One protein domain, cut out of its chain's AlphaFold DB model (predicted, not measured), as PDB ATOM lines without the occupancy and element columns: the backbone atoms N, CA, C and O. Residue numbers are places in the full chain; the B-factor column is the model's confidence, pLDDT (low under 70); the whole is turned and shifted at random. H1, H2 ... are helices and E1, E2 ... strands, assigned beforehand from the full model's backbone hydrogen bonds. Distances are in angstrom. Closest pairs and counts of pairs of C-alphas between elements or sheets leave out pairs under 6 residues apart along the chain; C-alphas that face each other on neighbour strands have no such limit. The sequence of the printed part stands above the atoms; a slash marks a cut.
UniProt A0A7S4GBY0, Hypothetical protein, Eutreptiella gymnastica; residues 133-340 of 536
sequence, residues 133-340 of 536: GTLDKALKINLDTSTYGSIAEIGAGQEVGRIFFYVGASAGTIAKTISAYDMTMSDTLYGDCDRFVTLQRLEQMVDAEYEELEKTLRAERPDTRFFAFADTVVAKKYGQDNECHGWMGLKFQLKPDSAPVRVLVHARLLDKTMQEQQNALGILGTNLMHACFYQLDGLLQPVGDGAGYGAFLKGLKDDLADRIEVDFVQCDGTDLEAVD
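AT A GLANCE: This is residues 133 to 340 of the 536 residues of the protein "Hypothetical protein" of Eutreptiella gymnastica (UniProt A0A7S4GBY0). A twisted sheet of six strands lies between helices on both faces: it curls round the long helix H5 on one face, while H4 packs slantwise on the other. H2 packs on the same face as H5, H1 packs on both H2 and H5, H6 folds back on H5 after a long loop, and H3 packs on H4. The printed part has 208 residues, with six named helices and six named strands in the order H1 E1 H2 E2 H3 H4 E3 E4 E5 H5 H6 E6. The sheet runs E2 E1 E3 E4 E5 E6 and is mixed, and the class is mixed, helices and strands. The whole is compact, with a radius of gyration of the C-alphas of 16.3 A and spans of 49 by 43 by 34 A.

HOW THE PARTS SIT: H1, residues 133 to 142, touches H2, residues 160 to 166, about perpendicular at 83 degrees; their closest C-alphas are those of Ala 138 and Phe 164, 5.7 A apart. E1, residues 147 to 155, and E2, residues 174 to 180, are parallel at 8 degrees, with N 153 and O 178 at 2.9 A; with H2 they form a strand-helix-strand unit, two parallel neighbours joined through a helix, whose crossover is right-handed. H2 has a height over the sheet of 10.1 A. H3, residues 183 to 190, touches residues 201 to 208 of H4, residues 199 to 217, at a steep tilt of 53 degrees, the same way; the closest C-alphas are those of Tyr 190 and Gln 204, 5.7 A apart. H4 lies over E1, E3, residues 225 to 234, and E4, residues 245 to 252, on the opposite face from H2. Its height over the sheet is 7.7 A, and it only just runs slantwise to the strands, at 32 degrees to E3 on the local plane. E2, H3, H4 and E3 form a split strand-helix-strand unit, with E1 between its strands and a right-handed crossover. E1 and E3 are parallel at 12 degrees, with N 152 and O 229 at 2.9 A. E3, E4 and E5, residues 261 to 269, form a meander, each strand the antiparallel neighbour of the one before; N 230 and O 249 are 2.9 A apart, and N 265 and O 248 are 2.8 A apart. H5, residues 274 to 294, is the hub and touches H1, H2 and H6, residues 310 to 316. Its closest C-alphas to H2 are those of Gly 282 and Val 160, 4.4 A apart. H5 and H6 form a helical hairpin, opposite ways at a steep tilt of 39 degrees. E6, residues 324 to 332, is the antiparallel neighbour of E5, with N 264 and O 330 at 2.8 A. In each of the six helices every O i to N i+4 pair is within hydrogen-bond range.

IN THESE COORDINATES: H1 begins at C-alpha 133, (26.167, 33.287, -18.832). From first to last C-alpha, E1 measures 25.9 A, H4 26.9 A, E3 30.3 A, E4 23.6 A and E5 26.2 A. H5 measures 30.0 A, from C-alpha 274 at (32.456, 36.051, -40.028) to C-alpha 294. E6 measures 23.2 A, bends by 56 degrees at residue 327, and ends at C-alpha 332, (34.292, 8.063, -26.662).

THE WHOLE: The two C-alphas farthest apart are those of Pro 222 and Gly 239, 50.1 A. The printed part has no cut. The link from H5 to H6, residues 295 to 309, is long. The mean pLDDT of the printed part is 90.5, and residues 236 to 242 and 301 to 308 are under 70.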
ATOM      1  N   GLY A 133      26.242  34.714 -19.157       94.25
ATOM      2  CA  GLY A 133      26.167  33.287 -18.832       94.25
ATOM      3  C   GLY A 133      27.391  32.518 -19.333       94.25
ATOM      4  O   GLY A 133      27.997  31.748 -18.590       94.25
ATOM      5  N   THR A 134      27.820  32.800 -20.560       96.56
ATOM      6  CA  THR A 134      29.047  32.253 -21.151       96.56
ATOM      7  C   THR A 134      30.296  32.676 -20.374       96.56
ATOM      8  O   THR A 134      31.153  31.841 -20.078       96.56
ATOM      9  N   LEU A 135      30.398  33.953 -19.984       96.62
ATOM     10  CA  LEU A 135      31.523  34.446 -19.179       96.62
ATOM     11  C   LEU A 135      31.585  33.762 -17.804       96.62
ATOM     12  O   LEU A 135      32.663  33.370 -17.357       96.62
ATOM     13  N   ASP A 136      30.438  33.559 -17.158       97.12
ATOM     14  CA  ASP A 136      30.345  32.886 -15.860       97.12
ATOM     15  C   ASP A 136      30.774  31.414 -15.959       97.12
ATOM     16  O   ASP A 136      31.483  30.914 -15.080       97.12
ATOM     17  N   LYS A 137      30.408  30.724 -17.049       98.19
ATOM     18  CA  LYS A 137      30.865  29.353 -17.334       98.19
ATOM     19  C   LYS A 137      32.384  29.282 -17.479       98.19
ATOM     20  O   LYS A 137      33.007  28.443 -16.829       98.19
ATOM     21  N   ALA A 138      32.979  30.162 -18.285       97.94
ATOM     22  CA  ALA A 138      34.430  30.210 -18.474       97.94
ATOM     23  C   ALA A 138      35.164  30.534 -17.164       97.94
ATOM     24  O   ALA A 138      36.140  29.870 -16.815       97.94
ATOM     25  N   LEU A 139      34.665  31.508 -16.395       97.50
ATOM     26  CA  LEU A 139      35.247  31.872 -15.104       97.50
ATOM     27  C   LEU A 139      35.178  30.708 -14.111       97.50
ATOM     28  O   LEU A 139      36.150  30.445 -13.408       97.50
ATOM     29  N   LYS A 140      34.054  29.985 -14.066       98.06
ATOM     30  CA  LYS A 140      33.897  28.804 -13.212       98.06
ATOM     31  C   LYS A 140      34.938  27.731 -13.531       98.06
ATOM     32  O   LYS A 140      35.531  27.204 -12.595       98.06
ATOM     33  N   ILE A 141      35.185  27.455 -14.816       97.94
ATOM     34  CA  ILE A 141      36.243  26.525 -15.236       97.94
ATOM     35  C   ILE A 141      37.609  27.066 -14.804       97.94
ATOM     36  O   ILE A 141      38.382  26.333 -14.203       97.94
ATOM     37  N   ASN A 142      37.880  28.360 -15.017       97.88
ATOM     38  CA  ASN A 142      39.163  28.964 -14.648       97.88
ATOM     39  C   ASN A 142      39.479  28.927 -13.143       97.88
ATOM     40  O   ASN A 142      40.648  28.960 -12.753       97.88
ATOM     41  N   LEU A 143      38.446  28.905 -12.301       96.81
ATOM     42  CA  LEU A 143      38.568  28.817 -10.846       96.81
ATOM     43  C   LEU A 143      38.682  27.369 -10.339       96.81
ATOM     44  O   LEU A 143      38.976  27.170  -9.156       96.81
ATOM     45  N   ASP A 144      38.465  26.365 -11.191       96.00
ATOM     46  CA  ASP A 144      38.608  24.958 -10.830       96.00
ATOM     47  C   ASP A 144      40.081  24.542 -10.830       96.00
ATOM     48  O   ASP A 144      40.669  24.174 -11.840       96.00
ATOM     49  N   THR A 145      40.683  24.538  -9.644       93.88
ATOM     50  CA  THR A 145      42.090  24.155  -9.465       93.88
ATOM     51  C   THR A 145      42.386  22.673  -9.739       93.88
ATOM     52  O   THR A 145      43.546  22.268  -9.677       93.88
ATOM     53  N   SER A 146      41.363  21.842  -9.978       95.56
ATOM     54  CA  SER A 146      41.533  20.413 -10.259       95.56
ATOM     55  C   SER A 146      41.765  20.102 -11.738       95.56
ATOM     56  O   SER A 146      42.188  18.986 -12.049       95.56
ATOM     57  N   THR A 147      41.493  21.046 -12.643       96.31
ATOM     58  CA  THR A 147      41.628  20.861 -14.092       96.31
ATOM     59  C   THR A 147      42.770  21.704 -14.647       96.31
ATOM     60  O   THR A 147      43.060  22.802 -14.175       96.31
ATOM     61  N   TYR A 148      43.478  21.171 -15.638       98.00
ATOM     62  CA  TYR A 148      44.534  21.909 -16.330       98.00
ATOM     63  C   TYR A 148      44.684  21.388 -17.751       98.00
ATOM     64  O   TYR A 148      44.636  20.177 -17.953       98.00
ATOM     65  N   GLY A 149      44.859  22.256 -18.739       98.12
ATOM     66  CA  GLY A 149      44.756  21.795 -20.117       98.12
ATOM     67  C   GLY A 149      45.304  22.705 -21.189       98.12
ATOM     68  O   GLY A 149      45.869  23.763 -20.912       98.12
ATOM     69  N   SER A 150      45.130  22.272 -22.432       98.25
ATOM     70  CA  SER A 150      45.448  23.054 -23.622       98.25
ATOM     71  C   SER A 150      44.208  23.384 -24.452       98.25
ATOM     72  O   SER A 150      43.179  22.712 -24.367       98.25
ATOM     73  N   ILE A 151      44.316  24.458 -25.237       98.50
ATOM     74  CA  ILE A 151      43.321  24.904 -26.219       98.50
ATOM     75  C   ILE A 151      44.032  25.050 -27.569       98.50
ATOM     76  O   ILE A 151      44.936  25.878 -27.693       98.50
ATOM     77  N   ALA A 152      43.641  24.265 -28.569       97.31
ATOM     78  CA  ALA A 152      44.212  24.309 -29.914       97.31
ATOM     79  C   ALA A 152      43.151  24.646 -30.966       97.31
ATOM     80  O   ALA A 152      42.271  23.846 -31.259       97.31
ATOM     81  N   GLU A 153      43.261  25.818 -31.574       95.06
ATOM     82  CA  GLU A 153      42.247  26.355 -32.481       95.06
ATOM     83  C   GLU A 153      42.839  26.486 -33.893       95.06
ATOM     84  O   GLU A 153      43.868  27.146 -34.104       95.06
ATOM     85  N   ILE A 154      42.203  25.870 -34.895       90.38
ATOM     86  CA  ILE A 154      42.608  25.967 -36.306       90.38
ATOM     87  C   ILE A 154      41.535  26.649 -37.144       90.38
ATOM     88  O   ILE A 154      40.340  26.349 -37.089       90.38
ATOM     89  N   GLY A 155      41.994  27.546 -38.017       86.00
ATOM     90  CA  GLY A 155      41.120  28.264 -38.931       86.00
ATOM     91  C   GLY A 155      40.287  29.296 -38.184       86.00
ATOM     92  O   GLY A 155      40.829  30.118 -37.448       86.00
ATOM     93  N   ALA A 156      38.973  29.299 -38.397       78.62
ATOM     94  CA  ALA A 156      38.125  30.385 -37.917       78.62
ATOM     95  C   ALA A 156      37.797  30.346 -36.412       78.62
ATOM     96  O   ALA A 156      37.398  31.384 -35.887       78.62
ATOM     97  N   GLY A 157      37.980  29.217 -35.723       77.62
ATOM     98  CA  GLY A 157      37.583  29.003 -34.323       77.62
ATOM     99  C   GLY A 157      38.466  29.670 -33.264       77.62
ATOM    100  O   GLY A 157      38.752  29.057 -32.266       77.62
ATOM    101  N   GLN A 158      38.932  30.908 -33.442       86.94
ATOM    102  CA  GLN A 158      39.979  31.525 -32.593       86.94
ATOM    103  C   GLN A 158      39.457  32.263 -31.344       86.94
ATOM    104  O   GLN A 158      39.957  33.335 -30.995       86.94
ATOM    105  N   GLU A 159      38.406  31.759 -30.703       92.56
ATOM    106  CA  GLU A 159      37.614  32.552 -29.750       92.56
ATOM    107  C   GLU A 159      37.464  31.930 -28.359       92.56
ATOM    108  O   GLU A 159      37.271  32.667 -27.387       92.56
ATOM    109  N   VAL A 160      37.602  30.613 -28.215       96.50
ATOM    110  CA  VAL A 160      37.498  29.923 -26.922       96.50
ATOM    111  C   VAL A 160      38.660  30.335 -26.028       96.50
ATOM    112  O   VAL A 160      38.441  30.795 -24.905       96.50
ATOM    113  N   GLY A 161      39.897  30.285 -26.538       95.56
ATOM    114  CA  GLY A 161      41.068  30.745 -25.786       95.56
ATOM    115  C   GLY A 161      40.917  32.202 -25.334       95.56
ATOM    116  O   GLY A 161      41.156  32.535 -24.169       95.56
ATOM    117  N   ARG A 162      40.426  33.071 -26.229       94.38
ATOM    118  CA  ARG A 162      40.190  34.494 -25.945       94.38
ATOM    119  C   ARG A 162      39.209  34.702 -24.790       94.38
ATOM    120  O   ARG A 162      39.499  35.515 -23.911       94.38
ATOM    121  N   ILE A 163      38.087  33.977 -24.763       96.25
ATOM    122  CA  ILE A 163      37.089  34.060 -23.682       96.25
ATOM    123  C   ILE A 163      37.723  33.697 -22.335       96.25
ATOM    124  O   ILE A 163      37.563  34.430 -21.357       96.25
ATOM    125  N   PHE A 164      38.500  32.614 -22.288       96.81
ATOM    126  CA  PHE A 164      39.147  32.167 -21.055       96.81
ATOM    127  C   PHE A 164      40.218  33.147 -20.558       96.81
ATOM    128  O   PHE A 164      40.348  33.344 -19.350       96.81
ATOM    129  N   PHE A 165      40.977  33.796 -21.444       95.44
ATOM    130  CA  PHE A 165      41.898  34.859 -21.026       95.44
ATOM    131  C   PHE A 165      41.159  36.109 -20.551       95.44
ATOM    132  O   PHE A 165      41.585  36.740 -19.583       95.44
ATOM    133  N   TYR A 166      40.049  36.449 -21.204       93.62
ATOM    134  CA  TYR A 166      39.271  37.643 -20.901       93.62
ATOM    135  C   TYR A 166      38.681  37.623 -19.484       93.62
ATOM    136  O   TYR A 166      38.798  38.612 -18.762       93.62
ATOM    137  N   VAL A 167      38.103  36.496 -19.055       94.31
ATOM    138  CA  VAL A 167      37.512  36.369 -17.707       94.31
ATOM    139  C   VAL A 167      38.560  36.298 -16.582       94.31
ATOM    140  O   VAL A 167      38.220  36.457 -15.411       94.31
ATOM    141  N   GLY A 168      39.842  36.108 -16.918       91.69
ATOM    142  CA  GLY A 168      40.944  36.020 -15.958       91.69
ATOM    143  C   GLY A 168      41.022  34.674 -15.226       91.69
ATOM    144  O   GLY A 168      40.263  33.755 -15.500       91.69
ATOM    145  N   ALA A 169      41.988  34.536 -14.309       92.38
ATOM    146  CA  ALA A 169      42.315  33.292 -13.581       92.38
ATOM    147  C   ALA A 169      42.762  32.087 -14.446       92.38
ATOM    148  O   ALA A 169      43.073  31.024 -13.913       92.38
ATOM    149  N   SER A 170      42.930  32.266 -15.759       92.38
ATOM    150  CA  SER A 170      43.328  31.197 -16.683       92.38
ATOM    151  C   SER A 170      44.716  30.604 -16.432       92.38
ATOM    152  O   SER A 170      44.954  29.473 -16.830       92.38
ATOM    153  N   ALA A 171      45.621  31.284 -15.719       91.06
ATOM    154  CA  ALA A 171      46.933  30.723 -15.360       91.06
ATOM    155  C   ALA A 171      46.831  29.418 -14.541       91.06
ATOM    156  O   ALA A 171      47.738  28.588 -14.580       91.06
ATOM    157  N   GLY A 172      45.727  29.239 -13.804       89.56
ATOM    158  CA  GLY A 172      45.434  28.026 -13.043       89.56
ATOM    159  C   GLY A 172      44.825  26.890 -13.863       89.56
ATOM    160  O   GLY A 172      44.762  25.786 -13.342       89.56
ATOM    161  N   THR A 173      44.438  27.145 -15.120       96.50
ATOM    162  CA  THR A 173      43.595  26.254 -15.943       96.50
ATOM    163  C   THR A 173      44.183  25.964 -17.325       96.50
ATOM    164  O   THR A 173      44.104  24.840 -17.806       96.50
ATOM    165  N   ILE A 174      44.810  26.950 -17.969       97.50
ATOM    166  CA  ILE A 174      45.381  26.840 -19.314       97.50
ATOM    167  C   ILE A 174      46.904  26.753 -19.209       97.50
ATOM    168  O   ILE A 174      47.572  27.691 -18.775       97.50
ATOM    169  N   ALA A 175      47.445  25.617 -19.640       97.12
ATOM    170  CA  ALA A 175      48.869  25.361 -19.807       97.12
ATOM    171  C   ALA A 175      49.401  25.937 -21.123       97.12
ATOM    172  O   ALA A 175      50.483  26.521 -21.165       97.12
ATOM    173  N   LYS A 176      48.639  25.744 -22.206       96.88
ATOM    174  CA  LYS A 176      49.052  26.049 -23.577       96.88
ATOM    175  C   LYS A 176      47.844  26.472 -24.409       96.88
ATOM    176  O   LYS A 176      46.780  25.870 -24.306       96.88
ATOM    177  N   THR A 177      48.021  27.487 -25.247       96.75
ATOM    178  CA  THR A 177      47.084  27.814 -26.327       96.75
ATOM    179  C   THR A 177      47.840  27.839 -27.651       96.75
ATOM    180  O   THR A 177      48.974  28.324 -27.694       96.75
ATOM    181  N   ILE A 178      47.247  27.286 -28.705       94.00
ATOM    182  CA  ILE A 178      47.821  27.264 -30.052       94.00
ATOM    183  C   ILE A 178      46.786  27.778 -31.041       94.00
ATOM    184  O   ILE A 178      45.634  27.360 -31.023       94.00
ATOM    185  N   SER A 179      47.255  28.635 -31.943       90.62
ATOM    186  CA  SER A 179      46.523  29.079 -33.121       90.62
ATOM    187  C   SER A 179      47.339  28.732 -34.359       90.62
ATOM    188  O   SER A 179      48.490  29.163 -34.478       90.62
ATOM    189  N   ALA A 180      46.769  27.951 -35.278       83.94
ATOM    190  CA  ALA A 180      47.410  27.652 -36.555       83.94
ATOM    191  C   ALA A 180      46.469  27.955 -37.729       83.94
ATOM    192  O   ALA A 180      45.367  27.422 -37.841       83.94
ATOM    193  N   TYR A 181      46.936  28.836 -38.615       78.31
ATOM    194  CA  TYR A 181      46.220  29.249 -39.827       78.31
ATOM    195  C   TYR A 181      46.810  28.646 -41.102       78.31
ATOM    196  O   TYR A 181      46.109  28.493 -42.101       78.31
ATOM    197  N   ASP A 182      48.107  28.339 -41.080       82.19
ATOM    198  CA  ASP A 182      48.804  27.765 -42.220       82.19
ATOM    199  C   ASP A 182      48.638  26.243 -42.242       82.19
ATOM    200  O   ASP A 182      48.840  25.566 -41.230       82.19
ATOM    201  N   MET A 183      48.294  25.713 -43.417       77.88
ATOM    202  CA  MET A 183      48.062  24.283 -43.617       77.88
ATOM    203  C   MET A 183      49.308  23.461 -43.284       77.88
ATOM    204  O   MET A 183      49.224  22.531 -42.489       77.88
ATOM    205  N   THR A 184      50.474  23.867 -43.791       85.81
ATOM    206  CA  THR A 184      51.744  23.160 -43.568       85.81
ATOM    207  C   THR A 184      52.107  23.141 -42.088       85.81
ATOM    208  O   THR A 184      52.569  22.124 -41.572       85.81
ATOM    209  N   MET A 185      51.878  24.254 -41.386       87.25
ATOM    210  CA  MET A 185      52.084  24.320 -39.940       87.25
ATOM    211  C   MET A 185      51.153  23.355 -39.203       87.25
ATOM    212  O   MET A 185      51.617  22.628 -38.327       87.25
ATOM    213  N   SER A 186      49.870  23.299 -39.570       85.75
ATOM    214  CA  SER A 186      48.932  22.356 -38.951       85.75
ATOM    215  C   SER A 186      49.264  20.890 -39.244       85.75
ATOM    216  O   SER A 186      49.214  20.074 -38.327       85.75
ATOM    217  N   ASP A 187      49.676  20.562 -40.472       89.69
ATOM    218  CA  ASP A 187      50.098  19.209 -40.858       89.69
ATOM    219  C   ASP A 187      51.366  18.792 -40.107       89.69
ATOM    220  O   ASP A 187      51.493  17.664 -39.641       89.69
ATOM    221  N   THR A 188      52.292  19.733 -39.910       91.38
ATOM    222  CA  THR A 188      53.517  19.488 -39.139       91.38
ATOM    223  C   THR A 188      53.216  19.180 -37.670       91.38
ATOM    224  O   THR A 188      53.923  18.380 -37.062       91.38
ATOM    225  N   LEU A 189      52.189  19.813 -37.094       90.44
ATOM    226  CA  LEU A 189      51.802  19.610 -35.697       90.44
ATOM    227  C   LEU A 189      50.982  18.328 -35.494       90.44
ATOM    228  O   LEU A 189      51.226  17.605 -34.533       90.44
ATOM    229  N   TYR A 190      50.033  18.044 -36.389       93.38
ATOM    230  CA  TYR A 190      48.986  17.038 -36.155       93.38
ATOM    231  C   TYR A 190      48.981  15.879 -37.165       93.38
ATOM    232  O   TYR A 190      48.179  14.954 -37.048       93.38
ATOM    233  N   GLY A 191      49.890  15.897 -38.140       90.25
ATOM    234  CA  GLY A 191      49.975  14.920 -39.224       90.25
ATOM    235  C   GLY A 191      49.127  15.294 -40.437       90.25
ATOM    236  O   GLY A 191      48.355  16.248 -40.413       90.25
ATOM    237  N   ASP A 192      49.259  14.527 -41.514       87.50
ATOM    238  CA  ASP A 192      48.549  14.805 -42.761       87.50
ATOM    239  C   ASP A 192      47.052  14.464 -42.663       87.50
ATOM    240  O   ASP A 192      46.634  13.528 -41.969       87.50
ATOM    241  N   CYS A 193      46.238  15.217 -43.403       82.44
ATOM    242  CA  CYS A 193      44.816  14.952 -43.579       82.44
ATOM    243  C   CYS A 193      44.344  15.426 -44.961       82.44
ATOM    244  O   CYS A 193      44.660  16.535 -45.387       82.44
ATOM    245  N   ASP A 194      43.513  14.623 -45.633       75.56
ATOM    246  CA  ASP A 194      42.955  14.966 -46.950       75.56
ATOM    247  C   ASP A 194      42.089  16.243 -46.918       75.56
ATOM    248  O   ASP A 194      41.932  16.931 -47.931       75.56
ATOM    249  N   ARG A 195      41.467  16.551 -45.768       78.25
ATOM    250  CA  ARG A 195      40.558  17.693 -45.580       78.25
ATOM    251  C   ARG A 195      40.693  18.308 -44.185       78.25
ATOM    252  O   ARG A 195      40.494  17.640 -43.179       78.25
ATOM    253  N   PHE A 196      40.869  19.623 -44.124       75.62
ATOM    254  CA  PHE A 196      41.123  20.329 -42.861       75.62
ATOM    255  C   PHE A 196      39.949  20.329 -41.881       75.62
ATOM    256  O   PHE A 196      40.159  20.109 -40.694       75.62
ATOM    257  N   VAL A 197      38.721  20.541 -42.356       87.94
ATOM    258  CA  VAL A 197      37.529  20.545 -41.496       87.94
ATOM    259  C   VAL A 197      36.887  19.164 -41.535       87.94
ATOM    260  O   VAL A 197      35.976  18.903 -42.320       87.94
ATOM    261  N   THR A 198      37.436  18.252 -40.736       91.00
ATOM    262  CA  THR A 198      36.959  16.872 -40.593       91.00
ATOM    263  C   THR A 198      37.051  16.398 -39.153       91.00
ATOM    264  O   THR A 198      37.887  16.879 -38.388       91.00
ATOM    265  N   LEU A 199      36.243  15.386 -38.827       93.75
ATOM    266  CA  LEU A 199      36.350  14.647 -37.574       93.75
ATOM    267  C   LEU A 199      37.764  14.090 -37.372       93.75
ATOM    268  O   LEU A 199      38.357  14.316 -36.327       93.75
ATOM    269  N   GLN A 200      38.346  13.470 -38.406       94.00
ATOM    270  CA  GLN A 200      39.707  12.927 -38.354       94.00
ATOM    271  C   GLN A 200      40.734  13.984 -37.925       94.00
ATOM    272  O   GLN A 200      41.580  13.712 -37.075       94.00
ATOM    273  N   ARG A 201      40.670  15.194 -38.501       93.56
ATOM    274  CA  ARG A 201      41.569  16.281 -38.103       93.56
ATOM    275  C   ARG A 201      41.365  16.653 -36.637       93.56
ATOM    276  O   ARG A 201      42.347  16.818 -35.922       93.56
ATOM    277  N   LEU A 202      40.114  16.804 -36.202       96.50
ATOM    278  CA  LEU A 202      39.812  17.139 -34.812       96.50
ATOM    279  C   LEU A 202      40.383  16.088 -33.848       96.50
ATOM    280  O   LEU A 202      41.005  16.456 -32.857       96.50
ATOM    281  N   GLU A 203      40.204  14.801 -34.153       96.69
ATOM    282  CA  GLU A 203      40.738  13.695 -33.354       96.69
ATOM    283  C   GLU A 203      42.264  13.763 -33.243       96.69
ATOM    284  O   GLU A 203      42.792  13.737 -32.133       96.69
ATOM    285  N   GLN A 204      42.966  13.953 -34.368       96.38
ATOM    286  CA  GLN A 204      44.422  14.143 -34.383       96.38
ATOM    287  C   GLN A 204      44.864  15.296 -33.471       96.38
ATOM    288  O   GLN A 204      45.848  15.163 -32.745       96.38
ATOM    289  N   MET A 205      44.136  16.416 -33.495       97.25
ATOM    290  CA  MET A 205      44.452  17.592 -32.683       97.25
ATOM    291  C   MET A 205      44.270  17.322 -31.191       97.25
ATOM    292  O   MET A 205      45.207  17.521 -30.424       97.25
ATOM    293  N   VAL A 206      43.093  16.844 -30.766       98.12
ATOM    294  CA  VAL A 206      42.842  16.590 -29.334       98.12
ATOM    295  C   VAL A 206      43.745  15.489 -28.783       98.12
ATOM    296  O   VAL A 206      44.150  15.566 -27.626       98.12
ATOM    297  N   ASP A 207      44.084  14.480 -29.591       97.94
ATOM    298  CA  ASP A 207      44.964  13.395 -29.168       97.94
ATOM    299  C   ASP A 207      46.406  13.882 -28.993       97.94
ATOM    300  O   ASP A 207      46.970  13.694 -27.914       97.94
ATOM    301  N   ALA A 208      46.968  14.572 -29.991       97.69
ATOM    302  CA  ALA A 208      48.332  15.097 -29.926       97.69
ATOM    303  C   ALA A 208      48.512  16.095 -28.771       97.69
ATOM    304  O   ALA A 208      49.469  16.000 -28.000       97.69
ATOM    305  N   GLU A 209      47.564  17.020 -28.616       98.12
ATOM    306  CA  GLU A 209      47.601  18.041 -27.572       98.12
ATOM    307  C   GLU A 209      47.497  17.446 -26.166       98.12
ATOM    308  O   GLU A 209      48.233  17.851 -25.262       98.12
ATOM    309  N   TYR A 210      46.619  16.459 -25.983       98.44
ATOM    310  CA  TYR A 210      46.462  15.773 -24.706       98.44
ATOM    311  C   TYR A 210      47.710  14.953 -24.353       98.44
ATOM    312  O   TYR A 210      48.203  15.027 -23.225       98.44
ATOM    313  N   GLU A 211      48.240  14.186 -25.309       97.75
ATOM    314  CA  GLU A 211      49.419  13.342 -25.101       97.75
ATOM    315  C   GLU A 211      50.664  14.167 -24.770       97.75
ATOM    316  O   GLU A 211      51.415  13.816 -23.855       97.75
ATOM    317  N   GLU A 212      50.881  15.282 -25.474       97.81
ATOM    318  CA  GLU A 212      51.982  16.200 -25.184       97.81
ATOM    319  C   GLU A 212      51.851  16.790 -23.776       97.81
ATOM    320  O   GLU A 212      52.820  16.780 -23.006       97.81
ATOM    321  N   LEU A 213      50.657  17.274 -23.422       97.69
ATOM    322  CA  LEU A 213      50.376  17.876 -22.124       97.69
ATOM    323  C   LEU A 213      50.623  16.889 -20.979       97.69
ATOM    324  O   LEU A 213      51.371  17.197 -20.047       97.69
ATOM    325  N   GLU A 214      50.015  15.703 -21.047       96.88
ATOM    326  CA  GLU A 214      50.118  14.695 -19.993       96.88
ATOM    327  C   GLU A 214      51.563  14.213 -19.834       96.88
ATOM    328  O   GLU A 214      52.090  14.195 -18.719       96.88
ATOM    329  N   LYS A 215      52.248  13.919 -20.946       97.38
ATOM    330  CA  LYS A 215      53.664  13.529 -20.939       97.38
ATOM    331  C   LYS A 215      54.556  14.588 -20.292       97.38
ATOM    332  O   LYS A 215      55.532  14.238 -19.628       97.38
ATOM    333  N   THR A 216      54.248  15.863 -20.510       97.31
ATOM    334  CA  THR A 216      55.075  16.978 -20.039       97.31
ATOM    335  C   THR A 216      54.828  17.289 -18.566       97.31
ATOM    336  O   THR A 216      55.782  17.521 -17.829       97.31
ATOM    337  N   LEU A 217      53.567  17.285 -18.120       97.19
ATOM    338  CA  LEU A 217      53.190  17.863 -16.827       97.19
ATOM    339  C   LEU A 217      52.756  16.853 -15.763       97.19
ATOM    340  O   LEU A 217      52.689  17.233 -14.594       97.19
ATOM    341  N   ARG A 218      52.485  15.579 -16.094       95.94
ATOM    342  CA  ARG A 218      51.978  14.596 -15.110       95.94
ATOM    343  C   ARG A 218      52.861  14.467 -13.871       95.94
ATOM    344  O   ARG A 218      52.338  14.404 -12.764       95.94
ATOM    345  N   ALA A 219      54.185  14.460 -14.040       96.25
ATOM    346  CA  ALA A 219      55.120  14.336 -12.918       96.25
ATOM    347  C   ALA A 219      55.067  15.540 -11.960       96.25
ATOM    348  O   ALA A 219      55.237  15.375 -10.754       96.25
ATOM    349  N   GLU A 220      54.819  16.741 -12.484       96.88
ATOM    350  CA  GLU A 220      54.720  17.975 -11.696       96.88
ATOM    351  C   GLU A 220      53.315  18.186 -11.113       96.88
ATOM    352  O   GLU A 220      53.148  18.901 -10.125       96.88
ATOM    353  N   ARG A 221      52.300  17.564 -11.725       95.88
ATOM    354  CA  ARG A 221      50.876  17.716 -11.403       95.88
ATOM    355  C   ARG A 221      50.175  16.351 -11.296       95.88
ATOM    356  O   ARG A 221      49.326  16.026 -12.131       95.88
ATOM    357  N   PRO A 222      50.505  15.533 -10.277       95.06
ATOM    358  CA  PRO A 222      49.977  14.173 -10.159       95.06
ATOM    359  C   PRO A 222      48.456  14.147  -9.951       95.06
ATOM    360  O   PRO A 222      47.772  13.353 -10.589       95.06
ATOM    361  N   ASP A 223      47.923  15.069  -9.147       95.88
ATOM    362  CA  ASP A 223      46.506  15.103  -8.746       95.88
ATOM    363  C   ASP A 223      45.611  15.925  -9.694       95.88
ATOM    364  O   ASP A 223      44.462  16.229  -9.376       95.88
ATOM    365  N   THR A 224      46.127  16.326 -10.856       96.88
ATOM    366  CA  THR A 224      45.396  17.147 -11.827       96.88
ATOM    367  C   THR A 224      44.654  16.284 -12.845       96.88
ATOM    368  O   THR A 224      45.177  15.281 -13.336       96.88
ATOM    369  N   ARG A 225      43.440  16.705 -13.202       97.75
ATOM    370  CA  ARG A 225      42.695  16.192 -14.354       97.75
ATOM    371  C   ARG A 225      43.123  16.963 -15.595       97.75
ATOM    372  O   ARG A 225      42.874  18.168 -15.683       97.75
ATOM    373  N   PHE A 226      43.783  16.289 -16.531       98.50
ATOM    374  CA  PHE A 226      44.200  16.937 -17.769       98.50
ATOM    375  C   PHE A 226      43.066  17.012 -18.787       98.50
ATOM    376  O   PHE A 226      42.194  16.138 -18.826       98.50
ATOM    377  N   PHE A 227      43.097  18.055 -19.618       98.69
ATOM    378  CA  PHE A 227      42.241  18.176 -20.791       98.69
ATOM    379  C   PHE A 227      42.988  18.762 -21.993       98.69
ATOM    380  O   PHE A 227      43.927  19.538 -21.836       98.69
ATOM    381  N   ALA A 228      42.517  18.441 -23.191       98.69
ATOM    382  CA  ALA A 228      42.853  19.135 -24.422       98.69
ATOM    383  C   ALA A 228      41.560  19.462 -25.163       98.69
ATOM    384  O   ALA A 228      40.786  18.565 -25.511       98.69
ATOM    385  N   PHE A 229      41.317  20.753 -25.360       98.75
ATOM    386  CA  PHE A 229      40.283  21.245 -26.254       98.75
ATOM    387  C   PHE A 229      40.903  21.505 -27.619       98.75
ATOM    388  O   PHE A 229      41.997  22.072 -27.699       98.75
ATOM    389  N   ALA A 230      40.187  21.150 -28.679       98.06
ATOM    390  CA  ALA A 230      40.578  21.552 -30.012       98.06
ATOM    391  C   ALA A 230      39.379  21.888 -30.898       98.06
ATOM    392  O   ALA A 230      38.288  21.350 -30.703       98.06
ATOM    393  N   ASP A 231      39.602  22.736 -31.900       96.94
ATOM    394  CA  ASP A 231      38.654  22.952 -32.987       96.94
ATOM    395  C   ASP A 231      39.324  23.128 -34.354       96.94
ATOM    396  O   ASP A 231      40.477  23.535 -34.486       96.94
ATOM    397  N   THR A 232      38.581  22.771 -35.400       93.88
ATOM    398  CA  THR A 232      38.943  23.014 -36.796       93.88
ATOM    399  C   THR A 232      37.708  23.489 -37.543       93.88
ATOM    400  O   THR A 232      36.704  22.777 -37.661       93.88
ATOM    401  N   VAL A 233      37.742  24.743 -38.001       90.44
ATOM    402  CA  VAL A 233      36.536  25.433 -38.468       90.44
ATOM    403  C   VAL A 233      36.778  26.216 -39.747       90.44
ATOM    404  O   VAL A 233      37.773  26.935 -39.887       90.44
ATOM    405  N   VAL A 234      35.804  26.149 -40.659       82.19
ATOM    406  CA  VAL A 234      35.704  27.046 -41.810       82.19
ATOM    407  C   VAL A 234      34.553  28.031 -41.598       82.19
ATOM    408  O   VAL A 234      33.391  27.648 -41.488       82.19
ATOM    409  N   ALA A 235      34.888  29.320 -41.550       70.38
ATOM    410  CA  ALA A 235      33.916  30.414 -41.546       70.38
ATOM    411  C   ALA A 235      33.858  31.107 -42.912       70.38
ATOM    412  O   ALA A 235      34.654  30.818 -43.817       70.38
ATOM    413  N   LYS A 236      32.919  32.051 -43.049       66.88
ATOM    414  CA  LYS A 236      32.714  32.805 -44.289       66.88
ATOM    415  C   LYS A 236      34.000  33.476 -44.748       66.88
ATOM    416  O   LYS A 236      34.576  34.307 -44.050       66.88
ATOM    417  N   LYS A 237      34.412  33.155 -45.975       64.69
ATOM    418  CA  LYS A 237      35.470  33.878 -46.682       64.69
ATOM    419  C   LYS A 237      34.870  35.105 -47.359       64.69
ATOM    420  O   LYS A 237      33.751  35.062 -47.865       64.69
ATOM    421  N   TYR A 238      35.629  36.197 -47.403       52.81
ATOM    422  CA  TYR A 238      35.210  37.404 -48.113       52.81
ATOM    423  C   TYR A 238      34.885  37.082 -49.583       52.81
ATOM    424  O   TYR A 238      35.732  36.554 -50.304       52.81
ATOM    425  N   GLY A 239      33.657  37.385 -50.012       52.50
ATOM    426  CA  GLY A 239      33.197  37.169 -51.387       52.50
ATOM    427  C   GLY A 239      32.795  35.731 -51.750       52.50
ATOM    428  O   GLY A 239      32.592  35.471 -52.933       52.50
ATOM    429  N   GLN A 240      32.676  34.807 -50.788       57.25
ATOM    430  CA  GLN A 240      32.172  33.444 -51.022       57.25
ATOM    431  C   GLN A 240      30.964  33.131 -50.134       57.25
ATOM    432  O   GLN A 240      30.962  33.471 -48.952       57.25
ATOM    433  N   ASP A 241      29.973  32.437 -50.695       61.53
ATOM    434  CA  ASP A 241      28.770  31.973 -49.991       61.53
ATOM    435  C   ASP A 241      28.839  30.456 -49.755       61.53
ATOM    436  O   ASP A 241      28.030  29.676 -50.249       61.53
ATOM    437  N   ASN A 242      29.897  30.021 -49.070       68.94
ATOM    438  CA  ASN A 242      30.086  28.609 -48.748       68.94
ATOM    439  C   ASN A 242      29.361  28.262 -47.445       68.94
ATOM    440  O   ASN A 242      29.262  29.090 -46.535       68.94
ATOM    441  N   GLU A 243      28.952  27.001 -47.313       73.94
ATOM    442  CA  GLU A 243      28.525  26.459 -46.026       73.94
ATOM    443  C   GLU A 243      29.651  26.604 -44.992       73.94
ATOM    444  O   GLU A 243      30.805  26.248 -45.241       73.94
ATOM    445  N   CYS A 244      29.305  27.172 -43.840       88.06
ATOM    446  CA  CYS A 244      30.228  27.418 -42.742       88.06
ATOM    447  C   CYS A 244      29.907  26.448 -41.619       88.06
ATOM    448  O   CYS A 244      28.772  26.386 -41.146       88.06
ATOM    449  N   HIS A 245      30.902  25.668 -41.230       92.62
ATOM    450  CA  HIS A 245      30.743  24.582 -40.283       92.62
ATOM    451  C   HIS A 245      32.096  24.245 -39.654       92.62
ATOM    452  O   HIS A 245      33.153  24.665 -40.142       92.62
ATOM    453  N   GLY A 246      32.070  23.500 -38.557       93.69
ATOM    454  CA  GLY A 246      33.273  23.192 -37.808       93.69
ATOM    455  C   GLY A 246      33.129  21.983 -36.913       93.69
ATOM    456  O   GLY A 246      32.028  21.596 -36.526       93.69
ATOM    457  N   TRP A 247      34.280  21.415 -36.589       96.44
ATOM    458  CA  TRP A 247      34.432  20.362 -35.603       96.44
ATOM    459  C   TRP A 247      35.108  20.955 -34.373       96.44
ATOM    460  O   TRP A 247      36.103  21.662 -34.506       96.44
ATOM    461  N   MET A 248      34.589  20.657 -33.188       98.00
ATOM    462  CA  MET A 248      35.228  20.985 -31.914       98.00
ATOM    463  C   MET A 248      35.136  19.803 -30.959       98.00
ATOM    464  O   MET A 248      34.274  18.939 -31.108       98.00
ATOM    465  N   GLY A 249      36.043  19.718 -29.999       98.25
ATOM    466  CA  GLY A 249      36.113  18.551 -29.138       98.25
ATOM    467  C   GLY A 249      36.936  18.775 -27.890       98.25
ATOM    468  O   GLY A 249      37.820  19.627 -27.848       98.25
ATOM    469  N   LEU A 250      36.643  17.972 -26.875       98.69
ATOM    470  CA  LEU A 250      37.377  17.942 -25.622       98.69
ATOM    471  C   LEU A 250      37.760  16.501 -25.299       98.69
ATOM    472  O   LEU A 250      36.886  15.647 -25.150       98.69
ATOM    473  N   LYS A 251      39.057  16.248 -25.139       98.75
ATOM    474  CA  LYS A 251      39.589  15.029 -24.520       98.75
ATOM    475  C   LYS A 251      39.997  15.353 -23.092       98.75
ATOM    476  O   LYS A 251      40.743  16.304 -22.884       98.75
ATOM    477  N   PHE A 252      39.494  14.625 -22.102       98.19
ATOM    478  CA  PHE A 252      39.670  14.995 -20.698       98.19
ATOM    479  C   PHE A 252      39.552  13.810 -19.746       98.19
ATOM    480  O   PHE A 252      38.970  12.778 -20.066       98.19
ATOM    481  N   GLN A 253      40.096  13.975 -18.544       96.94
ATOM    482  CA  GLN A 253      40.005  12.982 -17.477       96.94
ATOM    483  C   GLN A 253      38.858  13.285 -16.511       96.94
ATOM    484  O   GLN A 253      38.696  14.420 -16.059       96.94
ATOM    485  N   LEU A 254      38.124  12.248 -16.100       94.31
ATOM    486  CA  LEU A 254      37.108  12.377 -15.048       94.31
ATOM    487  C   LEU A 254      37.742  12.422 -13.656       94.31
ATOM    488  O   LEU A 254      37.300  13.172 -12.781       94.31
ATOM    489  N   LYS A 255      38.809  11.638 -13.472       95.25
ATOM    490  CA  LYS A 255      39.629  11.564 -12.258       95.25
ATOM    491  C   LYS A 255      41.111  11.697 -12.622       95.25
ATOM    492  O   LYS A 255      41.489  11.278 -13.716       95.25
ATOM    493  N   PRO A 256      41.962  12.234 -11.737       96.06
ATOM    494  CA  PRO A 256      43.402  12.221 -11.973       96.06
ATOM    495  C   PRO A 256      43.885  10.799 -12.279       96.06
ATOM    496  O   PRO A 256      43.420   9.851 -11.647       96.06
ATOM    497  N   ASP A 257      44.773  10.666 -13.266       92.88
ATOM    498  CA  ASP A 257      45.377   9.388 -13.689       92.88
ATOM    499  C   ASP A 257      44.379   8.327 -14.211       92.88
ATOM    500  O   ASP A 257      44.694   7.144 -14.315       92.88
ATOM    501  N   SER A 258      43.150   8.736 -14.558       95.00
ATOM    502  CA  SER A 258      42.193   7.871 -15.263       95.00
ATOM    503  C   SER A 258      42.398   7.914 -16.778       95.00
ATOM    504  O   SER A 258      42.949   8.878 -17.319       95.00
ATOM    505  N   ALA A 259      41.928   6.873 -17.471       96.31
ATOM    506  CA  ALA A 259      41.855   6.894 -18.928       96.31
ATOM    507  C   ALA A 259      40.981   8.083 -19.376       96.31
ATOM    508  O   ALA A 259      39.895   8.271 -18.821       96.31
ATOM    509  N   PRO A 260      41.434   8.902 -20.340       97.31
ATOM    510  CA  PRO A 260      40.653  10.040 -20.787       97.31
ATOM    511  C   PRO A 260      39.421   9.582 -21.569       97.31
ATOM    512  O   PRO A 260      39.448   8.580 -22.286       97.31
ATOM    513  N   VAL A 261      38.364  10.376 -21.469       97.44
ATOM    514  CA  VAL A 261      37.191  10.318 -22.340       97.44
ATOM    515  C   VAL A 261      37.237  11.471 -23.330       97.44
ATOM    516  O   VAL A 261      38.023  12.412 -23.177       97.44
ATOM    517  N   ARG A 262      36.399  11.409 -24.360       97.62
ATOM    518  CA  ARG A 262      36.357  12.413 -25.415       97.62
ATOM    519  C   ARG A 262      34.920  12.723 -25.800       97.62
ATOM    520  O   ARG A 262      34.124  11.809 -25.980       97.62
ATOM    521  N   VAL A 263      34.602  14.006 -25.936       98.00
ATOM    522  CA  VAL A 263      33.333  14.467 -26.508       98.00
ATOM    523  C   VAL A 263      33.641  15.342 -27.712       98.00
ATOM    524  O   VAL A 263      34.370  16.325 -27.592       98.00
ATOM    525  N   LEU A 264      33.104  14.962 -28.866       98.25
ATOM    526  CA  LEU A 264      33.322  15.594 -30.162       98.25
ATOM    527  C   LEU A 264      31.990  16.104 -30.694       98.25
ATOM    528  O   LEU A 264      30.970  15.435 -30.564       98.25
ATOM    529  N   VAL A 265      32.002  17.276 -31.309       97.88
ATOM    530  CA  VAL A 265      30.803  17.950 -31.799       97.88
ATOM    531  C   VAL A 265      31.057  18.531 -33.177       97.88
ATOM    532  O   VAL A 265      32.115  19.113 -33.433       97.88
ATOM    533  N   HIS A 266      30.062  18.399 -34.048       97.12
ATOM    534  CA  HIS A 266      29.989  19.162 -35.286       97.12
ATOM    535  C   HIS A 266      28.917  20.237 -35.154       97.12
ATOM    536  O   HIS A 266      27.877  20.034 -34.518       97.12
ATOM    537  N   ALA A 267      29.195  21.393 -35.745       95.56
ATOM    538  CA  ALA A 267      28.301  22.530 -35.717       95.56
ATOM    539  C   ALA A 267      28.257  23.244 -37.066       95.56
ATOM    540  O   ALA A 267      29.288  23.465 -37.706       95.56
ATOM    541  N   ARG A 268      27.057  23.672 -37.460       93.69
ATOM    542  CA  ARG A 268      26.819  24.554 -38.607       93.69
ATOM    543  C   ARG A 268      26.603  25.982 -38.124       93.69
ATOM    544  O   ARG A 268      25.912  26.215 -37.134       93.69
ATOM    545  N   LEU A 269      27.194  26.935 -38.837       92.75
ATOM    546  CA  LEU A 269      27.223  28.348 -38.471       92.75
ATOM    547  C   LEU A 269      26.211  29.114 -39.321       92.75
ATOM    548  O   LEU A 269      26.378  29.241 -40.537       92.75
ATOM    549  N   LEU A 270      25.159  29.626 -38.683       91.81
ATOM    550  CA  LEU A 270      24.014  30.235 -39.369       91.81
ATOM    551  C   LEU A 270      24.126  31.758 -39.500       91.81
ATOM    552  O   LEU A 270      23.398  32.376 -40.280       91.81
ATOM    553  N   ASP A 271      25.067  32.366 -38.779       90.19
ATOM    554  CA  ASP A 271      25.274  33.808 -38.810       90.19
ATOM    555  C   ASP A 271      25.723  34.328 -40.188       90.19
ATOM    556  O   ASP A 271      26.321  33.639 -41.035       90.19
ATOM    557  N   LYS A 272      25.412  35.604 -40.433       85.56
ATOM    558  CA  LYS A 272      25.629  36.235 -41.738       85.56
ATOM    559  C   LYS A 272      27.061  36.712 -41.921       85.56
ATOM    560  O   LYS A 272      27.536  36.684 -43.057       85.56
ATOM    561  N   THR A 273      27.729  37.108 -40.841       84.62
ATOM    562  CA  THR A 273      29.088  37.657 -40.868       84.62
ATOM    563  C   THR A 273      30.101  36.728 -40.206       84.62
ATOM    564  O   THR A 273      29.765  35.932 -39.334       84.62
ATOM    565  N   MET A 274      31.369  36.841 -40.609       83.75
ATOM    566  CA  MET A 274      32.456  36.051 -40.028       83.75
ATOM    567  C   MET A 274      32.619  36.334 -38.527       83.75
ATOM    568  O   MET A 274      32.792  35.404 -37.753       83.75
ATOM    569  N   GLN A 275      32.528  37.598 -38.106       86.12
ATOM    570  CA  GLN A 275      32.699  38.003 -36.708       86.12
ATOM    571  C   GLN A 275      31.631  37.382 -35.802       86.12
ATOM    572  O   GLN A 275      31.951  36.860 -34.736       86.12
ATOM    573  N   GLU A 276      30.373  37.392 -36.244       89.06
ATOM    574  CA  GLU A 276      29.279  36.734 -35.528       89.06
ATOM    575  C   GLU A 276      29.522  35.219 -35.444       89.06
ATOM    576  O   GLU A 276      29.449  34.650 -34.358       89.06
ATOM    577  N   GLN A 277      29.914  34.576 -36.549       90.06
ATOM    578  CA  GLN A 277      30.235  33.144 -36.563       90.06
ATOM    579  C   GLN A 277      31.364  32.785 -35.583       90.06
ATOM    580  O   GLN A 277      31.251  31.809 -34.847       90.06
ATOM    581  N   GLN A 278      32.430  33.587 -35.536       90.31
ATOM    582  CA  GLN A 278      33.536  33.409 -34.591       90.31
ATOM    583  C   GLN A 278      33.062  33.543 -33.143       90.31
ATOM    584  O   GLN A 278      33.326  32.671 -32.317       90.31
ATOM    585  N   ASN A 279      32.294  34.589 -32.842       92.69
ATOM    586  CA  ASN A 279      31.711  34.780 -31.518       92.69
ATOM    587  C   ASN A 279      30.829  33.586 -31.099       92.69
ATOM    588  O   ASN A 279      30.957  33.101 -29.975       92.69
ATOM    589  N   ALA A 280      29.997  33.067 -32.006       94.56
ATOM    590  CA  ALA A 280      29.170  31.894 -31.742       94.56
ATOM    591  C   ALA A 280      30.016  30.631 -31.479       94.56
ATOM    592  O   ALA A 280      29.700  29.860 -30.575       94.56
ATOM    593  N   LEU A 281      31.124  30.436 -32.202       95.25
ATOM    594  CA  LEU A 281      32.066  29.338 -31.944       95.25
ATOM    595  C   LEU A 281      32.702  29.434 -30.556       95.25
ATOM    596  O   LEU A 281      32.762  28.430 -29.851       95.25
ATOM    597  N   GLY A 282      33.116  30.633 -30.136       95.75
ATOM    598  CA  GLY A 282      33.661  30.857 -28.795       95.75
ATOM    599  C   GLY A 282      32.661  30.500 -27.690       95.75
ATOM    600  O   GLY A 282      33.019  29.841 -26.707       95.75
ATOM    601  N   ILE A 283      31.394  30.886 -27.871       97.44
ATOM    602  CA  ILE A 283      30.302  30.528 -26.957       97.44
ATOM    603  C   ILE A 283      30.095  29.007 -26.942       97.44
ATOM    604  O   ILE A 283      30.087  28.408 -25.867       97.44
ATOM    605  N   LEU A 284      29.991  28.362 -28.111       97.88
ATOM    606  CA  LEU A 284      29.788  26.914 -28.202       97.88
ATOM    607  C   LEU A 284      30.945  26.126 -27.575       97.88
ATOM    608  O   LEU A 284      30.693  25.206 -26.801       97.88
ATOM    609  N   GLY A 285      32.198  26.494 -27.849       98.06
ATOM    610  CA  GLY A 285      33.363  25.831 -27.260       98.06
ATOM    611  C   GLY A 285      33.406  25.985 -25.738       98.06
ATOM    612  O   GLY A 285      33.632  25.013 -25.017       98.06
ATOM    613  N   THR A 286      33.067  27.173 -25.224       98.25
ATOM    614  CA  THR A 286      32.927  27.408 -23.775       98.25
ATOM    615  C   THR A 286      31.805  26.558 -23.170       98.25
ATOM    616  O   THR A 286      31.985  25.949 -22.110       98.25
ATOM    617  N   ASN A 287      30.657  26.473 -23.848       98.12
ATOM    618  CA  ASN A 287      29.535  25.632 -23.439       98.12
ATOM    619  C   ASN A 287      29.912  24.149 -23.425       98.12
ATOM    620  O   ASN A 287      29.594  23.468 -22.452       98.12
ATOM    621  N   LEU A 288      30.616  23.662 -24.451       98.31
ATOM    622  CA  LEU A 288      31.100  22.286 -24.537       98.31
ATOM    623  C   LEU A 288      32.018  21.954 -23.360       98.31
ATOM    624  O   LEU A 288      31.791  20.961 -22.669       98.31
ATOM    625  N   MET A 289      33.022  22.797 -23.099       98.25
ATOM    626  CA  MET A 289      33.938  22.599 -21.976       98.25
ATOM    627  C   MET A 289      33.186  22.584 -20.642       98.25
ATOM    628  O   MET A 289      33.384  21.689 -19.821       98.25
ATOM    629  N   HIS A 290      32.272  23.534 -20.437       97.81
ATOM    630  CA  HIS A 290      31.464  23.588 -19.223       97.81
ATOM    631  C   HIS A 290      30.577  22.346 -19.062       97.81
ATOM    632  O   HIS A 290      30.500  21.782 -17.968       97.81
ATOM    633  N   ALA A 291      29.921  21.902 -20.136       95.88
ATOM    634  CA  ALA A 291      29.062  20.726 -20.119       95.88
ATOM    635  C   ALA A 291      29.858  19.459 -19.772       95.88
ATOM    636  O   ALA A 291      29.432  18.683 -18.917       95.88
ATOM    637  N   CYS A 292      31.056  19.297 -20.343       95.81
ATOM    638  CA  CYS A 292      31.941  18.169 -20.049       95.81
ATOM    639  C   CYS A 292      32.388  18.122 -18.581       95.81
ATOM    640  O   CYS A 292      32.444  17.044 -17.995       95.81
ATOM    641  N   PHE A 293      32.677  19.270 -17.958       95.06
ATOM    642  CA  PHE A 293      33.150  19.296 -16.567       95.06
ATOM    643  C   PHE A 293      32.039  19.284 -15.515       95.06
ATOM    644  O   PHE A 293      32.273  18.813 -14.401       95.06
ATOM    645  N   TYR A 294      30.852  19.808 -15.829       93.50
ATOM    646  CA  TYR A 294      29.820  20.065 -14.816       93.50
ATOM    647  C   TYR A 294      28.441  19.488 -15.130       93.50
ATOM    648  O   TYR A 294      27.544  19.615 -14.299       93.50
ATOM    649  N   GLN A 295      28.239  18.904 -16.311       91.00
ATOM    650  CA  GLN A 295      26.939  18.376 -16.745       91.00
ATOM    651  C   GLN A 295      27.048  16.960 -17.327       91.00
ATOM    652  O   GLN A 295      26.081  16.460 -17.900       91.00
ATOM    653  N   LEU A 296      28.198  16.298 -17.154       87.88
ATOM    654  CA  LEU A 296      28.444  14.959 -17.686       87.88
ATOM    655  C   LEU A 296      27.500  13.905 -17.105       87.88
ATOM    656  O   LEU A 296      27.118  12.983 -17.816       87.88
ATOM    657  N   ASP A 297      27.043  14.087 -15.863       83.00
ATOM    658  CA  ASP A 297      26.020  13.229 -15.255       83.00
ATOM    659  C   ASP A 297      24.761  13.133 -16.125       83.00
ATOM    660  O   ASP A 297      24.099  12.104 -16.111       83.00
ATOM    661  N   GLY A 298      24.453  14.170 -16.917       80.12
ATOM    662  CA  GLY A 298      23.358  14.157 -17.885       80.12
ATOM    663  C   GLY A 298      23.582  13.211 -19.069       80.12
ATOM    664  O   GLY A 298      22.608  12.711 -19.610       80.12
ATOM    665  N   LEU A 299      24.829  12.927 -19.465       80.81
ATOM    666  CA  LEU A 299      25.147  11.899 -20.468       80.81
ATOM    667  C   LEU A 299      25.164  10.487 -19.877       80.81
ATOM    668  O   LEU A 299      24.954   9.519 -20.597       80.81
ATOM    669  N   LEU A 300      25.403  10.368 -18.573       75.69
ATOM    670  CA  LEU A 300      25.536   9.083 -17.889       75.69
ATOM    671  C   LEU A 300      24.195   8.507 -17.403       75.69
ATOM    672  O   LEU A 300      24.170   7.396 -16.871       75.69
ATOM    673  N   GLN A 301      23.084   9.236 -17.559       68.44
ATOM    674  CA  GLN A 301      21.767   8.729 -17.170       68.44
ATOM    675  C   GLN A 301      21.244   7.706 -18.186       68.44
ATOM    676  O   GLN A 301      21.352   7.935 -19.395       68.44
ATOM    677  N   PRO A 302      20.624   6.600 -17.731       62.97
ATOM    678  CA  PRO A 302      19.983   5.656 -18.627       62.97
ATOM    679  C   PRO A 302      18.896   6.345 -19.449       62.97
ATOM    680  O   PRO A 302      18.059   7.086 -18.930       62.97
ATOM    681  N   VAL A 303      18.848   6.006 -20.732       60.06
ATOM    682  CA  VAL A 303      17.849   6.501 -21.687       60.06
ATOM    683  C   VAL A 303      16.396   6.226 -21.225       60.06
ATOM    684  O   VAL A 303      15.472   6.923 -21.638       60.06
ATOM    685  N   GLY A 304      16.193   5.258 -20.320       56.44
ATOM    686  CA  GLY A 304      14.891   4.834 -19.794       56.44
ATOM    687  C   GLY A 304      14.290   5.665 -18.646       56.44
ATOM    688  O   GLY A 304      13.107   5.498 -18.362       56.44
ATOM    689  N   ASP A 305      15.043   6.570 -18.010       54.78
ATOM    690  CA  ASP A 305      14.588   7.277 -16.792       54.78
ATOM    691  C   ASP A 305      13.917   8.643 -17.070       54.78
ATOM    692  O   ASP A 305      13.705   9.452 -16.168       54.78
ATOM    693  N   GLY A 306      13.560   8.928 -18.330       51.69
ATOM    694  CA  GLY A 306      12.776  10.111 -18.733       51.69
ATOM    695  C   GLY A 306      13.522  11.456 -18.716       51.69
ATOM    696  O   GLY A 306      12.971  12.465 -19.151       51.69
ATOM    697  N   ALA A 307      14.772  11.495 -18.245       55.31
ATOM    698  CA  ALA A 307      15.621  12.691 -18.268       55.31
ATOM    699  C   ALA A 307      16.529  12.776 -19.513       55.31
ATOM    700  O   ALA A 307      16.900  13.877 -19.934       55.31
ATOM    701  N   GLY A 308      16.838  11.631 -20.134       66.56
ATOM    702  CA  GLY A 308      17.685  11.534 -21.323       66.56
ATOM    703  C   GLY A 308      19.048  12.225 -21.171       66.56
ATOM    704  O   GLY A 308      19.527  12.491 -20.077       66.56
ATOM    705  N   TYR A 309      19.634  12.585 -22.307       81.50
ATOM    706  CA  TYR A 309      20.864  13.366 -22.450       81.50
ATOM    707  C   TYR A 309      20.589  14.879 -22.425       81.50
ATOM    708  O   TYR A 309      21.445  15.698 -22.773       81.50
ATOM    709  N   GLY A 310      19.370  15.278 -22.044       77.75
ATOM    710  CA  GLY A 310      18.841  16.605 -22.333       77.75
ATOM    711  C   GLY A 310      19.512  17.741 -21.587       77.75
ATOM    712  O   GLY A 310      19.685  18.813 -22.154       77.75
ATOM    713  N   ALA A 311      19.963  17.518 -20.353       82.50
ATOM    714  CA  ALA A 311      20.689  18.553 -19.619       82.50
ATOM    715  C   ALA A 311      22.030  18.903 -20.288       82.50
ATOM    716  O   ALA A 311      22.377  20.081 -20.373       82.50
ATOM    717  N   PHE A 312      22.753  17.892 -20.780       91.50
ATOM    718  CA  PHE A 312      24.028  18.083 -21.467       91.50
ATOM    719  C   PHE A 312      23.819  18.770 -22.819       91.50
ATOM    720  O   PHE A 312      24.408  19.819 -23.073       91.50
ATOM    721  N   LEU A 313      22.933  18.220 -23.657       91.56
ATOM    722  CA  LEU A 313      22.687  18.741 -25.003       91.56
ATOM    723  C   LEU A 313      22.125  20.165 -24.961       91.56
ATOM    724  O   LEU A 313      22.640  21.044 -25.644       91.56
ATOM    725  N   LYS A 314      21.150  20.445 -24.091       88.31
ATOM    726  CA  LYS A 314      20.635  21.805 -23.902       88.31
ATOM    727  C   LYS A 314      21.735  22.791 -23.499       88.31
ATOM    728  O   LYS A 314      21.765  23.898 -24.026       88.31
ATOM    729  N   GLY A 315      22.656  22.372 -22.626       91.88
ATOM    730  CA  GLY A 315      23.785  23.191 -22.179       91.88
ATOM    731  C   GLY A 315      24.717  23.637 -23.309       91.88
ATOM    732  O   GLY A 315      25.304  24.716 -23.210       91.88
ATOM    733  N   LEU A 316      24.806  22.864 -24.402       95.38
ATOM    734  CA  LEU A 316      25.562  23.248 -25.600       95.38
ATOM    735  C   LEU A 316      24.964  24.484 -26.286       95.38
ATOM    736  O   LEU A 316      25.717  25.298 -26.814       95.38
ATOM    737  N   LYS A 317      23.632  24.642 -26.252       93.38
ATOM    738  CA  LYS A 317      22.889  25.705 -26.953       93.38
ATOM    739  C   LYS A 317      22.650  26.968 -26.115       93.38
ATOM    740  O   LYS A 317      22.072  27.933 -26.621       93.38
ATOM    741  N   ASP A 318      23.065  26.974 -24.850       94.44
ATOM    742  CA  ASP A 318      22.959  28.149 -23.981       94.44
ATOM    743  C   ASP A 318      23.602  29.371 -24.657       94.44
ATOM    744  O   ASP A 318      24.665  29.263 -25.261       94.44
ATOM    745  N   ASP A 319      22.960  30.536 -24.567       93.69
ATOM    746  CA  ASP A 319      23.445  31.797 -25.150       93.69
ATOM    747  C   ASP A 319      23.624  31.818 -26.694       93.69
ATOM    748  O   ASP A 319      24.066  32.828 -27.243       93.69
ATOM    749  N   LEU A 320      23.232  30.758 -27.420       92.75
ATOM    750  CA  LEU A 320      23.403  30.651 -28.881       92.75
ATOM    751  C   LEU A 320      22.126  30.846 -29.703       92.75
ATOM    752  O   LEU A 320      22.227  31.057 -30.912       92.75
ATOM    753  N   ALA A 321      20.943  30.799 -29.083       88.00
ATOM    754  CA  ALA A 321      19.652  30.867 -29.780       88.00
ATOM    755  C   ALA A 321      19.642  29.980 -31.051       88.00
ATOM    756  O   ALA A 321      19.908  28.782 -30.953       88.00
ATOM    757  N   ASP A 322      19.388  30.560 -32.228       90.31
ATOM    758  CA  ASP A 322      19.392  29.874 -33.532       90.31
ATOM    759  C   ASP A 322      20.617  30.232 -34.395       90.31
ATOM    760  O   ASP A 322      20.579  30.145 -35.619       90.31
ATOM    761  N   ARG A 323      21.720  30.667 -33.773       93.12
ATOM    762  CA  ARG A 323      22.958  31.055 -34.480       93.12
ATOM    763  C   ARG A 323      23.792  29.851 -34.923       93.12
ATOM    764  O   ARG A 323      24.600  29.956 -35.848       93.12
ATOM    765  N   ILE A 324      23.598  28.715 -34.258       94.06
ATOM    766  CA  ILE A 324      24.294  27.454 -34.506       94.06
ATOM    767  C   ILE A 324      23.298  26.293 -34.509       94.06
ATOM    768  O   ILE A 324      22.394  26.237 -33.672       94.06
ATOM    769  N   GLU A 325      23.532  25.333 -35.401       95.19
ATOM    770  CA  GLU A 325      22.965  23.986 -35.305       95.19
ATOM    771  C   GLU A 325      24.055  23.001 -34.882       95.19
ATOM    772  O   GLU A 325      25.101  22.938 -35.527       95.19
ATOM    773  N   VAL A 326      23.809  22.231 -33.821       96.56
ATOM    774  CA  VAL A 326      24.677  21.117 -33.411       96.56
ATOM    775  C   VAL A 326      24.055  19.846 -33.968       96.56
ATOM    776  O   VAL A 326      23.040  19.368 -33.461       96.56
ATOM    777  N   ASP A 327      24.632  19.334 -35.048       94.81
ATOM    778  CA  ASP A 327      24.082  18.235 -35.850       94.81
ATOM    779  C   ASP A 327      24.782  16.892 -35.604       94.81
ATOM    780  O   ASP A 327      24.358  15.863 -36.132       94.81
ATOM    781  N   PHE A 328      25.824  16.883 -34.774       96.81
ATOM    782  CA  PHE A 328      26.541  15.680 -34.389       96.81
ATOM    783  C   PHE A 328      27.179  15.847 -33.014       96.81
ATOM    784  O   PHE A 328      27.811  16.866 -32.741       96.81
ATOM    785  N   VAL A 329      27.064  14.816 -32.182       96.50
ATOM    786  CA  VAL A 329      27.776  14.667 -30.912       96.50
ATOM    787  C   VAL A 329      28.257  13.221 -30.842       96.50
ATOM    788  O   VAL A 329      27.456  12.308 -31.019       96.50
ATOM    789  N   GLN A 330      29.540  13.012 -30.573       95.81
ATOM    790  CA  GLN A 330      30.131  11.699 -30.331       95.81
ATOM    791  C   GLN A 330      30.829  11.704 -28.978       95.81
ATOM    792  O   GLN A 330      31.464  12.680 -28.590       95.81
ATOM    793  N   CYS A 331      30.690  10.596 -28.265       95.12
ATOM    794  CA  CYS A 331      31.239  10.362 -26.939       95.12
ATOM    795  C   CYS A 331      32.075   9.083 -26.992       95.12
ATOM    796  O   CYS A 331      31.533   8.021 -27.294       95.12
ATOM    797  N   ASP A 332      33.361   9.188 -26.676       95.00
ATOM    798  CA  ASP A 332      34.292   8.063 -26.662       95.00
ATOM    799  C   ASP A 332      34.938   7.902 -25.283       95.00
ATOM    800  O   ASP A 332      35.141   8.869 -24.543       95.00
ATOM    801  N   GLY A 333      35.354   6.675 -24.980       94.00
ATOM    802  CA  GLY A 333      36.089   6.323 -23.767       94.00
ATOM    803  C   GLY A 333      35.269   5.462 -22.814       94.00
ATOM    804  O   GLY A 333      34.042   5.473 -22.836       94.00
ATOM    805  N   THR A 334      35.966   4.698 -21.975       91.12
ATOM    806  CA  THR A 334      35.371   3.647 -21.134       91.12
ATOM    807  C   THR A 334      34.242   4.159 -20.241       91.12
ATOM    808  O   THR A 334      33.215   3.503 -20.114       91.12
ATOM    809  N   ASP A 335      34.389   5.355 -19.664       90.50
ATOM    810  CA  ASP A 335      33.363   5.926 -18.783       90.50
ATOM    811  C   ASP A 335      32.137   6.474 -19.546       90.50
ATOM    812  O   ASP A 335      31.139   6.811 -18.918       90.50
ATOM    813  N   LEU A 336      32.183   6.543 -20.884       92.00
ATOM    814  CA  LEU A 336      31.076   6.969 -21.753       92.00
ATOM    815  C   LEU A 336      30.529   5.828 -22.632       92.00
ATOM    816  O   LEU A 336      29.673   6.073 -23.476       92.00
ATOM    817  N   GLU A 337      30.960   4.579 -22.427       89.50
ATOM    818  CA  GLU A 337      30.545   3.427 -23.250       89.50
ATOM    819  C   GLU A 337      29.029   3.158 -23.192       89.50
ATOM    820  O   GLU A 337      28.442   2.647 -24.143       89.50
ATOM    821  N   ALA A 338      28.372   3.544 -22.094       88.00
ATOM    822  CA  ALA A 338      26.924   3.418 -21.937       88.00
ATOM    823  C   ALA A 338      26.114   4.424 -22.783       88.00
ATOM    824  O   ALA A 338      24.893   4.286 -22.882       88.00
ATOM    825  N   VAL A 339      26.762   5.433 -23.379       90.69
ATOM    826  CA  VAL A 339      26.094   6.448 -24.202       90.69
ATOM    827  C   VAL A 339      25.753   5.864 -25.573       90.69
ATOM    828  O   VAL A 339      26.611   5.695 -26.437       90.69
ATOM    829  N   ASP A 340      24.468   5.598 -25.811       91.31
ATOM    830  CA  ASP A 340      23.979   5.218 -27.139       91.31
ATOM    831  C   ASP A 340      23.942   6.440 -28.074       91.31
ATOM    832  O   ASP A 340      23.082   7.320 -27.939       91.31
TER     833      ASP A 340